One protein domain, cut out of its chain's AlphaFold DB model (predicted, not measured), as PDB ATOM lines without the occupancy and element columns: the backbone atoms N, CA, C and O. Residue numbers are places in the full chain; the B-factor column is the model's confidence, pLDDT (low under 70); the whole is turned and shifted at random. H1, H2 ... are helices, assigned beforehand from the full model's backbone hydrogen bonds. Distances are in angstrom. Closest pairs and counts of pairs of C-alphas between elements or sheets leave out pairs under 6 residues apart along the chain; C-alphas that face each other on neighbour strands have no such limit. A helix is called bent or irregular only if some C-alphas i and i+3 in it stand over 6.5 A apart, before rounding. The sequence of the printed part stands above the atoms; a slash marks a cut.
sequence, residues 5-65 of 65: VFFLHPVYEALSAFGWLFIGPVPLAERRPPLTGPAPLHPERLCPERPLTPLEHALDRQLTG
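AT A GLANCE: This is residues 5 to 65 of the 65 residues of an uncharacterized protein of Streptomyces sp. CB02400 (UniProt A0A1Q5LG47). The model is a wide, open U with an empty middle: the long helix H1 makes one side, a long stretch with no named element, residues 24 to 53, makes the base and the other side, and the short helix H2 turns inward at the far end. The two helices do not meet anywhere, and there is no packed core between them. The printed part has 61 residues with two named helices, H1 then H2 along the chain, and no named strand; the class is all helix, though under half of the residues, 29 of 61, are in named elements. The whole is extended, with a radius of gyration of the C-alphas of 20.8 A, and elongated, spanning 50 by 31 by 21 A.

IN THESE COORDINATES: H1 runs from Val 5, with its C-alpha at (33.565, -28.952, -22.046), to Ile 23, with its C-alpha at (30.814, -48.459, -40.400), 26.9 A from first to last C-alpha. It is neither bent nor irregular, but only just: C-alphas 6 and 9 are 6.0 A apart. Residues 24 to 53 follow, their C-alphas 10 to 25 A from the mean of all C-alphas. H2, residues 54 to 63, is 14.5 A long and ends at C-alpha 63, (5.743, -26.990, -37.348).

HOW THE PARTS SIT: H1 and H2 are apart, with no C-alpha of the one within 8 A of the other. A long link of 30 residues joins them. Residues 5 to 36 stand free, of which 5 to 23 belong to H1. Residues 39 to 44 stand free too, as do residues 53 to 59, of which 54 to 59 belong to H2. In H2 every O i to N i+4 pair is within hydrogen-bond range; in H1, 12 of 15 are.

THE WHOLE: The two C-alphas farthest apart, those of Phe 6 and Glu 49, are 52.6 A apart. The printed part has no cut and ends at Gly 65, the chain's last residue. Mean pLDDT of the printed part is 81.7; residues 5 to 6, 28 to 32 and 65 are under 70.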
ATOM      1  N   VAL A   5      33.589 -29.020 -20.575       59.62
ATOM      2  CA  VAL A   5      33.565 -28.952 -22.046       59.62
ATOM      3  C   VAL A   5      34.878 -29.440 -22.678       59.62
ATOM      4  O   VAL A   5      34.849 -30.039 -23.747       59.62
ATOM      5  N   PHE A   6      36.022 -29.258 -22.005       59.84
ATOM      6  CA  PHE A   6      37.328 -29.650 -22.559       59.84
ATOM      7  C   PHE A   6      37.538 -31.168 -22.630       59.84
ATOM      8  O   PHE A   6      38.370 -31.625 -23.402       59.84
ATOM      9  N   PHE A   7      36.787 -31.950 -21.849       71.25
ATOM     10  CA  PHE A   7      36.913 -33.409 -21.826       71.25
ATOM     11  C   PHE A   7      35.945 -34.106 -22.789       71.25
ATOM     12  O   PHE A   7      36.261 -35.152 -23.341       71.25
ATOM     13  N   LEU A   8      34.776 -33.513 -23.037       84.00
ATOM     14  CA  LEU A   8      33.761 -34.115 -23.905       84.00
ATOM     15  C   LEU A   8      34.176 -34.123 -25.377       84.00
ATOM     16  O   LEU A   8      33.883 -35.082 -26.082       84.00
ATOM     17  N   HIS A   9      34.887 -33.088 -25.823       84.56
ATOM     18  CA  HIS A   9      35.357 -32.983 -27.203       84.56
ATOM     19  C   HIS A   9      36.297 -34.133 -27.621       84.56
ATOM     20  O   HIS A   9      35.956 -34.840 -28.567       84.56
ATOM     21  N   PRO A  10      37.412 -34.413 -26.913       89.19
ATOM     22  CA  PRO A  10      38.303 -35.509 -27.300       89.19
ATOM     23  C   PRO A  10      37.644 -36.890 -27.171       89.19
ATOM     24  O   PRO A  10      37.932 -37.787 -27.959       89.19
ATOM     25  N   VAL A  11      36.727 -37.073 -26.211       91.25
ATOM     26  CA  VAL A  11      35.964 -38.325 -26.073       91.25
ATOM     27  C   VAL A  11      35.019 -38.527 -27.260       91.25
ATOM     28  O   VAL A  11      34.952 -39.626 -27.812       91.25
ATOM     29  N   TYR A  12      34.319 -37.474 -27.687       88.62
ATOM     30  CA  TYR A  12      33.453 -37.510 -28.863       88.62
ATOM     31  C   TYR A  12      34.237 -37.807 -30.147       88.62
ATOM     32  O   TYR A  12      33.803 -38.641 -30.945       88.62
ATOM     33  N   GLU A  13      35.402 -37.182 -30.333       89.44
ATOM     34  CA  GLU A  13      36.264 -37.437 -31.491       89.44
ATOM     35  C   GLU A  13      36.749 -38.889 -31.528       89.44
ATOM     36  O   GLU A  13      36.635 -39.546 -32.564       89.44
ATOM     37  N   ALA A  14      37.219 -39.423 -30.395       91.38
ATOM     38  CA  ALA A  14      37.698 -40.801 -30.305       91.38
ATOM     39  C   ALA A  14      36.591 -41.825 -30.605       91.38
ATOM     40  O   ALA A  14      36.806 -42.762 -31.376       91.38
ATOM     41  N   LEU A  15      35.394 -41.634 -30.038       90.88
ATOM     42  CA  LEU A  15      34.245 -42.507 -30.293       90.88
ATOM     43  C   LEU A  15      33.766 -42.417 -31.745       90.88
ATOM     44  O   LEU A  15      33.456 -43.444 -32.348       90.88
ATOM     45  N   SER A  16      33.742 -41.214 -32.320       87.56
ATOM     46  CA  SER A  16      33.357 -41.014 -33.718       87.56
ATOM     47  C   SER A  16      34.344 -41.705 -34.660       87.56
ATOM     48  O   SER A  16      33.927 -42.464 -35.533       87.56
ATOM     49  N   ALA A  17      35.650 -41.512 -34.448       86.19
ATOM     50  CA  ALA A  17      36.699 -42.156 -35.236       86.19
ATOM     51  C   ALA A  17      36.656 -43.689 -35.126       86.19
ATOM     52  O   ALA A  17      36.792 -44.386 -36.132       86.19
ATOM     53  N   PHE A  18      36.413 -44.223 -33.925       86.06
ATOM     54  CA  PHE A  18      36.230 -45.661 -33.727       86.06
ATOM     55  C   PHE A  18      34.985 -46.177 -34.458       86.06
ATOM     56  O   PHE A  18      35.063 -47.188 -35.150       86.06
ATOM     57  N   GLY A  19      33.855 -45.467 -34.382       84.06
ATOM     58  CA  GLY A  19      32.639 -45.817 -35.122       84.06
ATOM     59  C   GLY A  19      32.862 -45.879 -36.636       84.06
ATOM     60  O   GLY A  19      32.399 -46.815 -37.291       84.06
ATOM     61  N   TRP A  20      33.647 -44.950 -37.183       81.19
ATOM     62  CA  TRP A  20      34.027 -44.946 -38.600       81.19
ATOM     63  C   TRP A  20      34.812 -46.193 -39.030       81.19
ATOM     64  O   TRP A  20      34.641 -46.639 -40.163       81.19
ATOM     65  N   LEU A  21      35.612 -46.797 -38.144       81.00
ATOM     66  CA  LEU A  21      36.339 -48.037 -38.444       81.00
ATOM     67  C   LEU A  21      35.389 -49.222 -38.692       81.00
ATOM     68  O   LEU A  21      35.688 -50.074 -39.525       81.00
ATOM     69  N   PHE A  22      34.252 -49.269 -37.990       76.69
ATOM     70  CA  PHE A  22      33.267 -50.352 -38.115       76.69
ATOM     71  C   PHE A  22      32.221 -50.097 -39.200       76.69
ATOM     72  O   PHE A  22      31.767 -51.041 -39.840       76.69
ATOM     73  N   ILE A  23      31.821 -48.839 -39.397       80.88
ATOM     74  CA  ILE A  23      30.814 -48.459 -40.400       80.88
ATOM     75  C   ILE A  23      31.440 -48.387 -41.802       80.88
ATOM     76  O   ILE A  23      30.775 -48.697 -42.791       80.88
ATOM     77  N   GLY A  24      32.723 -48.022 -41.891       73.25
ATOM     78  CA  GLY A  24      33.410 -47.781 -43.155       73.25
ATOM     79  C   GLY A  24      32.996 -46.456 -43.813       73.25
ATOM     80  O   GLY A  24      32.185 -45.705 -43.265       73.25
ATOM     81  N   PRO A  25      33.567 -46.122 -44.984       71.69
ATOM     82  CA  PRO A  25      33.185 -44.933 -45.735       71.69
ATOM     83  C   PRO A  25      31.686 -44.976 -46.069       71.69
ATOM     84  O   PRO A  25      31.247 -45.830 -46.834       71.69
ATOM     85  N   VAL A  26      30.900 -44.044 -45.520       70.25
ATOM     86  CA  VAL A  26      29.520 -43.822 -45.952       70.25
ATOM     87  C   VAL A  26      29.598 -43.317 -47.392       70.25
ATOM     88  O   VAL A  26      30.195 -42.257 -47.612       70.25
ATOM     89  N   PRO A  27      29.051 -44.041 -48.383       71.31
ATOM     90  CA  PRO A  27      29.065 -43.564 -49.755       71.31
ATOM     91  C   PRO A  27      28.396 -42.187 -49.803       71.31
ATOM     92  O   PRO A  27      27.318 -41.992 -49.233       71.31
ATOM     93  N   LEU A  28      29.062 -41.223 -50.454       67.25
ATOM     94  CA  LEU A  28      28.468 -39.924 -50.762       67.25
ATOM     95  C   LEU A  28      27.145 -40.208 -51.456       67.25
ATOM     96  O   LEU A  28      27.147 -40.860 -52.495       67.25
ATOM     97  N   ALA A  29      26.054 -39.801 -50.805       64.75
ATOM     98  CA  ALA A  29      24.704 -40.254 -51.087       64.75
ATOM     99  C   ALA A  29      24.476 -40.463 -52.590       64.75
ATOM    100  O   ALA A  29      24.370 -39.499 -53.351       64.75
ATOM    101  N   GLU A  30      24.359 -41.729 -53.007       68.19
ATOM    102  CA  GLU A  30      23.619 -42.046 -54.223       68.19
ATOM    103  C   GLU A  30      22.306 -41.272 -54.137       68.19
ATOM    104  O   GLU A  30      21.744 -41.173 -53.041       68.19
ATOM    105  N   ARG A  31      21.865 -40.658 -55.246       67.06
ATOM    106  CA  ARG A  31      20.599 -39.914 -55.300       67.06
ATOM    107  C   ARG A  31      19.524 -40.779 -54.656       67.06
ATOM    108  O   ARG A  31      19.020 -41.705 -55.289       67.06
ATOM    109  N   ARG A  32      19.219 -40.503 -53.385       69.31
ATOM    110  CA  ARG A  32      18.226 -41.279 -52.660       69.31
ATOM    111  C   ARG A  32      16.936 -41.095 -53.440       69.31
ATOM    112  O   ARG A  32      16.655 -39.962 -53.853       69.31
ATOM    113  N   PRO A  33      16.182 -42.176 -53.690       73.81
ATOM    114  CA  PRO A  33      14.872 -42.014 -54.283       73.81
ATOM    115  C   PRO A  33      14.100 -40.988 -53.443       73.81
ATOM    116  O   PRO A  33      14.300 -40.927 -52.221       73.81
ATOM    117  N   PRO A  34      13.274 -40.140 -54.078       77.50
ATOM    118  CA  PRO A  34      12.423 -39.232 -53.330       77.50
ATOM    119  C   PRO A  34      11.672 -40.041 -52.274       77.50
ATOM    120  O   PRO A  34      11.231 -41.155 -52.554       77.50
ATOM    121  N   LEU A  35      11.574 -39.497 -51.058       76.00
ATOM    122  CA  LEU A  35      10.817 -40.116 -49.974       76.00
ATOM    123  C   LEU A  35       9.336 -40.088 -50.354       76.00
ATOM    124  O   LEU A  35       8.591 -39.178 -49.999       76.00
ATOM    125  N   THR A  36       8.925 -41.065 -51.149       74.81
ATOM    126  CA  THR A  36       7.528 -41.330 -51.440       74.81
ATOM    127  C   THR A  36       6.943 -42.013 -50.221       74.81
ATOM    128  O   THR A  36       7.540 -42.955 -49.696       74.81
ATOM    129  N   GLY A  37       5.789 -41.527 -49.765       77.44
ATOM    130  CA  GLY A  37       5.046 -42.171 -48.690       77.44
ATOM    131  C   GLY A  37       4.790 -43.657 -48.978       77.44
ATOM    132  O   GLY A  37       4.970 -44.128 -50.105       77.44
ATOM    133  N   PRO A  38       4.374 -44.418 -47.962       83.75
ATOM    134  CA  PRO A  38       4.225 -45.857 -48.094       83.75
ATOM    135  C   PRO A  38       3.145 -46.230 -49.129       83.75
ATOM    136  O   PRO A  38       2.270 -45.428 -49.470       83.75
ATOM    137  N   ALA A  39       3.227 -47.458 -49.654       83.12
ATOM    138  CA  ALA A  39       2.384 -47.947 -50.749       83.12
ATOM    139  C   ALA A  39       0.873 -47.812 -50.452       83.12
ATOM    140  O   ALA A  39       0.486 -47.815 -49.284       83.12
ATOM    141  N   PRO A  40      -0.010 -47.761 -51.473       81.62
ATOM    142  CA  PRO A  40      -1.421 -47.409 -51.302       81.62
ATOM    143  C   PRO A  40      -2.236 -48.176 -50.250       81.62
ATOM    144  O   PRO A  40      -3.227 -47.628 -49.771       81.62
ATOM    145  N   LEU A  41      -1.818 -49.393 -49.892       81.00
ATOM    146  CA  LEU A  41      -2.472 -50.281 -48.921       81.00
ATOM    147  C   LEU A  41      -1.669 -50.472 -47.623       81.00
ATOM    148  O   LEU A  41      -1.983 -51.347 -46.821       81.00
ATOM    149  N   HIS A  42      -0.603 -49.700 -47.423       83.81
ATOM    150  CA  HIS A  42       0.225 -49.812 -46.232       83.81
ATOM    151  C   HIS A  42      -0.515 -49.237 -45.012       83.81
ATOM    152  O   HIS A  42      -1.064 -48.138 -45.116       83.81
ATOM    153  N   PRO A  43      -0.509 -49.912 -43.847       82.50
ATOM    154  CA  PRO A  43      -1.249 -49.456 -42.666       82.50
ATOM    155  C   PRO A  43      -0.777 -48.091 -42.145       82.50
ATOM    156  O   PRO A  43      -1.564 -47.334 -41.593       82.50
ATOM    157  N   GLU A  44       0.496 -47.755 -42.361       85.88
ATOM    158  CA  GLU A  44       1.084 -46.463 -41.971       85.88
ATOM    159  C   GLU A  44       0.852 -45.348 -43.002       85.88
ATOM    160  O   GLU A  44       1.374 -44.240 -42.858       85.88
ATOM    161  N   ARG A  45       0.118 -45.620 -44.089       82.75
ATOM    162  CA  ARG A  45      -0.163 -44.601 -45.097       82.75
ATOM    163  C   ARG A  45      -1.084 -43.550 -44.499       82.75
ATOM    164  O   ARG A  45      -2.251 -43.813 -44.221       82.75
ATOM    165  N   LEU A  46      -0.549 -42.340 -44.347       77.50
ATOM    166  CA  LEU A  46      -1.355 -41.155 -44.079       77.50
ATOM    167  C   LEU A  46      -2.441 -41.041 -45.154       77.50
ATOM    168  O   LEU A  46      -2.228 -41.450 -46.293       77.50
ATOM    169  N   CYS A  47      -3.601 -40.496 -44.803       78.69
ATOM    170  CA  CYS A  47      -4.707 -40.295 -45.736       78.69
ATOM    171  C   CYS A  47      -4.633 -38.875 -46.329       78.69
ATOM    172  O   CYS A  47      -5.361 -38.017 -45.836       78.69
ATOM    173  N   PRO A  48      -3.801 -38.587 -47.357       75.88
ATOM    174  CA  PRO A  48      -3.658 -37.228 -47.895       75.88
ATOM    175  C   PRO A  48      -4.959 -36.709 -48.514       75.88
ATOM    176  O   PRO A  48      -5.180 -35.508 -48.578       75.88
ATOM    177  N   GLU A  49      -5.837 -37.620 -48.939       82.25
ATOM    178  CA  GLU A  49      -7.141 -37.294 -49.519       82.25
ATOM    179  C   GLU A  49      -8.131 -36.763 -48.469       82.25
ATOM    180  O   GLU A  49      -9.186 -36.230 -48.815       82.25
ATOM    181  N   ARG A  50      -7.838 -36.953 -47.173       84.50
ATOM    182  CA  ARG A  50      -8.657 -36.405 -46.094       84.50
ATOM    183  C   ARG A  50      -8.163 -35.000 -45.759       84.50
ATOM    184  O   ARG A  50      -6.976 -34.838 -45.481       84.50
ATOM    185  N   PRO A  51      -9.055 -33.995 -45.738       87.69
ATOM    186  CA  PRO A  51      -8.667 -32.667 -45.298       87.69
ATOM    187  C   PRO A  51      -8.222 -32.723 -43.835       87.69
ATOM    188  O   PRO A  51      -8.792 -33.473 -43.036       87.69
ATOM    189  N   LEU A  52      -7.218 -31.916 -43.495       89.88
ATOM    190  CA  LEU A  52      -6.775 -31.768 -42.116       89.88
ATOM    191  C   LEU A  52      -7.914 -31.204 -41.260       89.88
ATOM    192  O   LEU A  52      -8.701 -30.349 -41.678       89.88
ATOM    193  N   THR A  53      -7.990 -31.673 -40.025       92.06
ATOM    194  CA  THR A  53      -8.855 -31.092 -39.003       92.06
ATOM    195  C   THR A  53      -8.344 -29.704 -38.589       92.06
ATOM    196  O   THR A  53      -7.169 -29.379 -38.780       92.06
ATOM    197  N   PRO A  54      -9.182 -28.862 -37.954       96.06
ATOM    198  CA  PRO A  54      -8.737 -27.559 -37.453       96.06
ATOM    199  C   PRO A  54      -7.543 -27.637 -36.488       96.06
ATOM    200  O   PRO A  54      -6.687 -26.751 -36.499       96.06
ATOM    201  N   LEU A  55      -7.470 -28.697 -35.672       96.00
ATOM    202  CA  LEU A  55      -6.348 -28.941 -34.761       96.00
ATOM    203  C   LEU A  55      -5.065 -29.262 -35.534       96.00
ATOM    204  O   LEU A  55      -4.020 -28.684 -35.249       96.00
ATOM    205  N   GLU A  56      -5.148 -30.140 -36.530       93.62
ATOM    206  CA  GLU A  56      -4.002 -30.501 -37.372       93.62
ATOM    207  C   GLU A  56      -3.508 -29.303 -38.189       93.62
ATOM    208  O   GLU A  56      -2.307 -29.085 -38.271       93.62
ATOM    209  N   HIS A  57      -4.403 -28.448 -38.692       93.75
ATOM    210  CA  HIS A  57      -4.021 -27.178 -39.319       93.75
ATOM    211  C   HIS A  57      -3.338 -26.199 -38.352       93.75
ATOM    212  O   HIS A  57      -2.494 -25.397 -38.756       93.75
ATOM    213  N   ALA A  58      -3.724 -26.191 -37.074       95.56
ATOM    214  CA  ALA A  58      -3.032 -25.388 -36.071       95.56
ATOM    215  C   ALA A  58      -1.627 -25.940 -35.790       95.56
ATOM    216  O   ALA A  58      -0.686 -25.154 -35.708       95.56
ATOM    217  N   LEU A  59      -1.488 -27.264 -35.706       94.44
ATOM    218  CA  LEU A  59      -0.208 -27.944 -35.517       94.44
ATOM    219  C   LEU A  59       0.727 -27.745 -36.719       94.44
ATOM    220  O   LEU A  59       1.892 -27.412 -36.536       94.44
ATOM    221  N   ASP A  60       0.215 -27.887 -37.940       91.31
ATOM    222  CA  ASP A  60       0.984 -27.709 -39.176       91.31
ATOM    223  C   ASP A  60       1.612 -26.310 -39.234       91.31
ATOM    224  O   ASP A  60       2.815 -26.176 -39.453       91.31
ATOM    225  N   ARG A  61       0.844 -25.272 -38.872       95.19
ATOM    226  CA  ARG A  61       1.354 -23.896 -38.735       95.19
ATOM    227  C   ARG A  61       2.420 -23.729 -37.650       95.19
ATOM    228  O   ARG A  61       3.254 -22.844 -37.774       95.19
ATOM    229  N   GLN A  62       2.390 -24.523 -36.579       94.75
ATOM    230  CA  GLN A  62       3.436 -24.492 -35.548       94.75
ATOM    231  C   GLN A  62       4.725 -25.172 -36.019       94.75
ATOM    232  O   GLN A  62       5.808 -24.760 -35.616       94.75
ATOM    233  N   LEU A  63       4.608 -26.214 -36.846       91.06
ATOM    234  CA  LEU A  63       5.743 -26.990 -37.348       91.06
ATOM    235  C   LEU A  63       6.421 -26.343 -38.562       91.06
ATOM    236  O   LEU A  63       7.624 -26.513 -38.740       91.06
ATOM    237  N   THR A  64       5.658 -25.621 -39.386       91.12
ATOM    238  CA  THR A  64       6.129 -24.948 -40.612       91.12
ATOM    239  C   THR A  64       6.301 -23.433 -40.463       91.12
ATOM    240  O   THR A  64       6.433 -22.748 -41.478       91.12
ATOM    241  N   GLY A  65       6.264 -22.920 -39.222       51.31
ATOM    242  CA  GLY A  65       6.518 -21.507 -38.898       51.31
ATOM    243  C   GLY A  65       7.931 -21.029 -39.229       51.31
ATOM    244  O   GLY A  65       8.290 -19.958 -38.696       51.31
TER     245      GLY A  65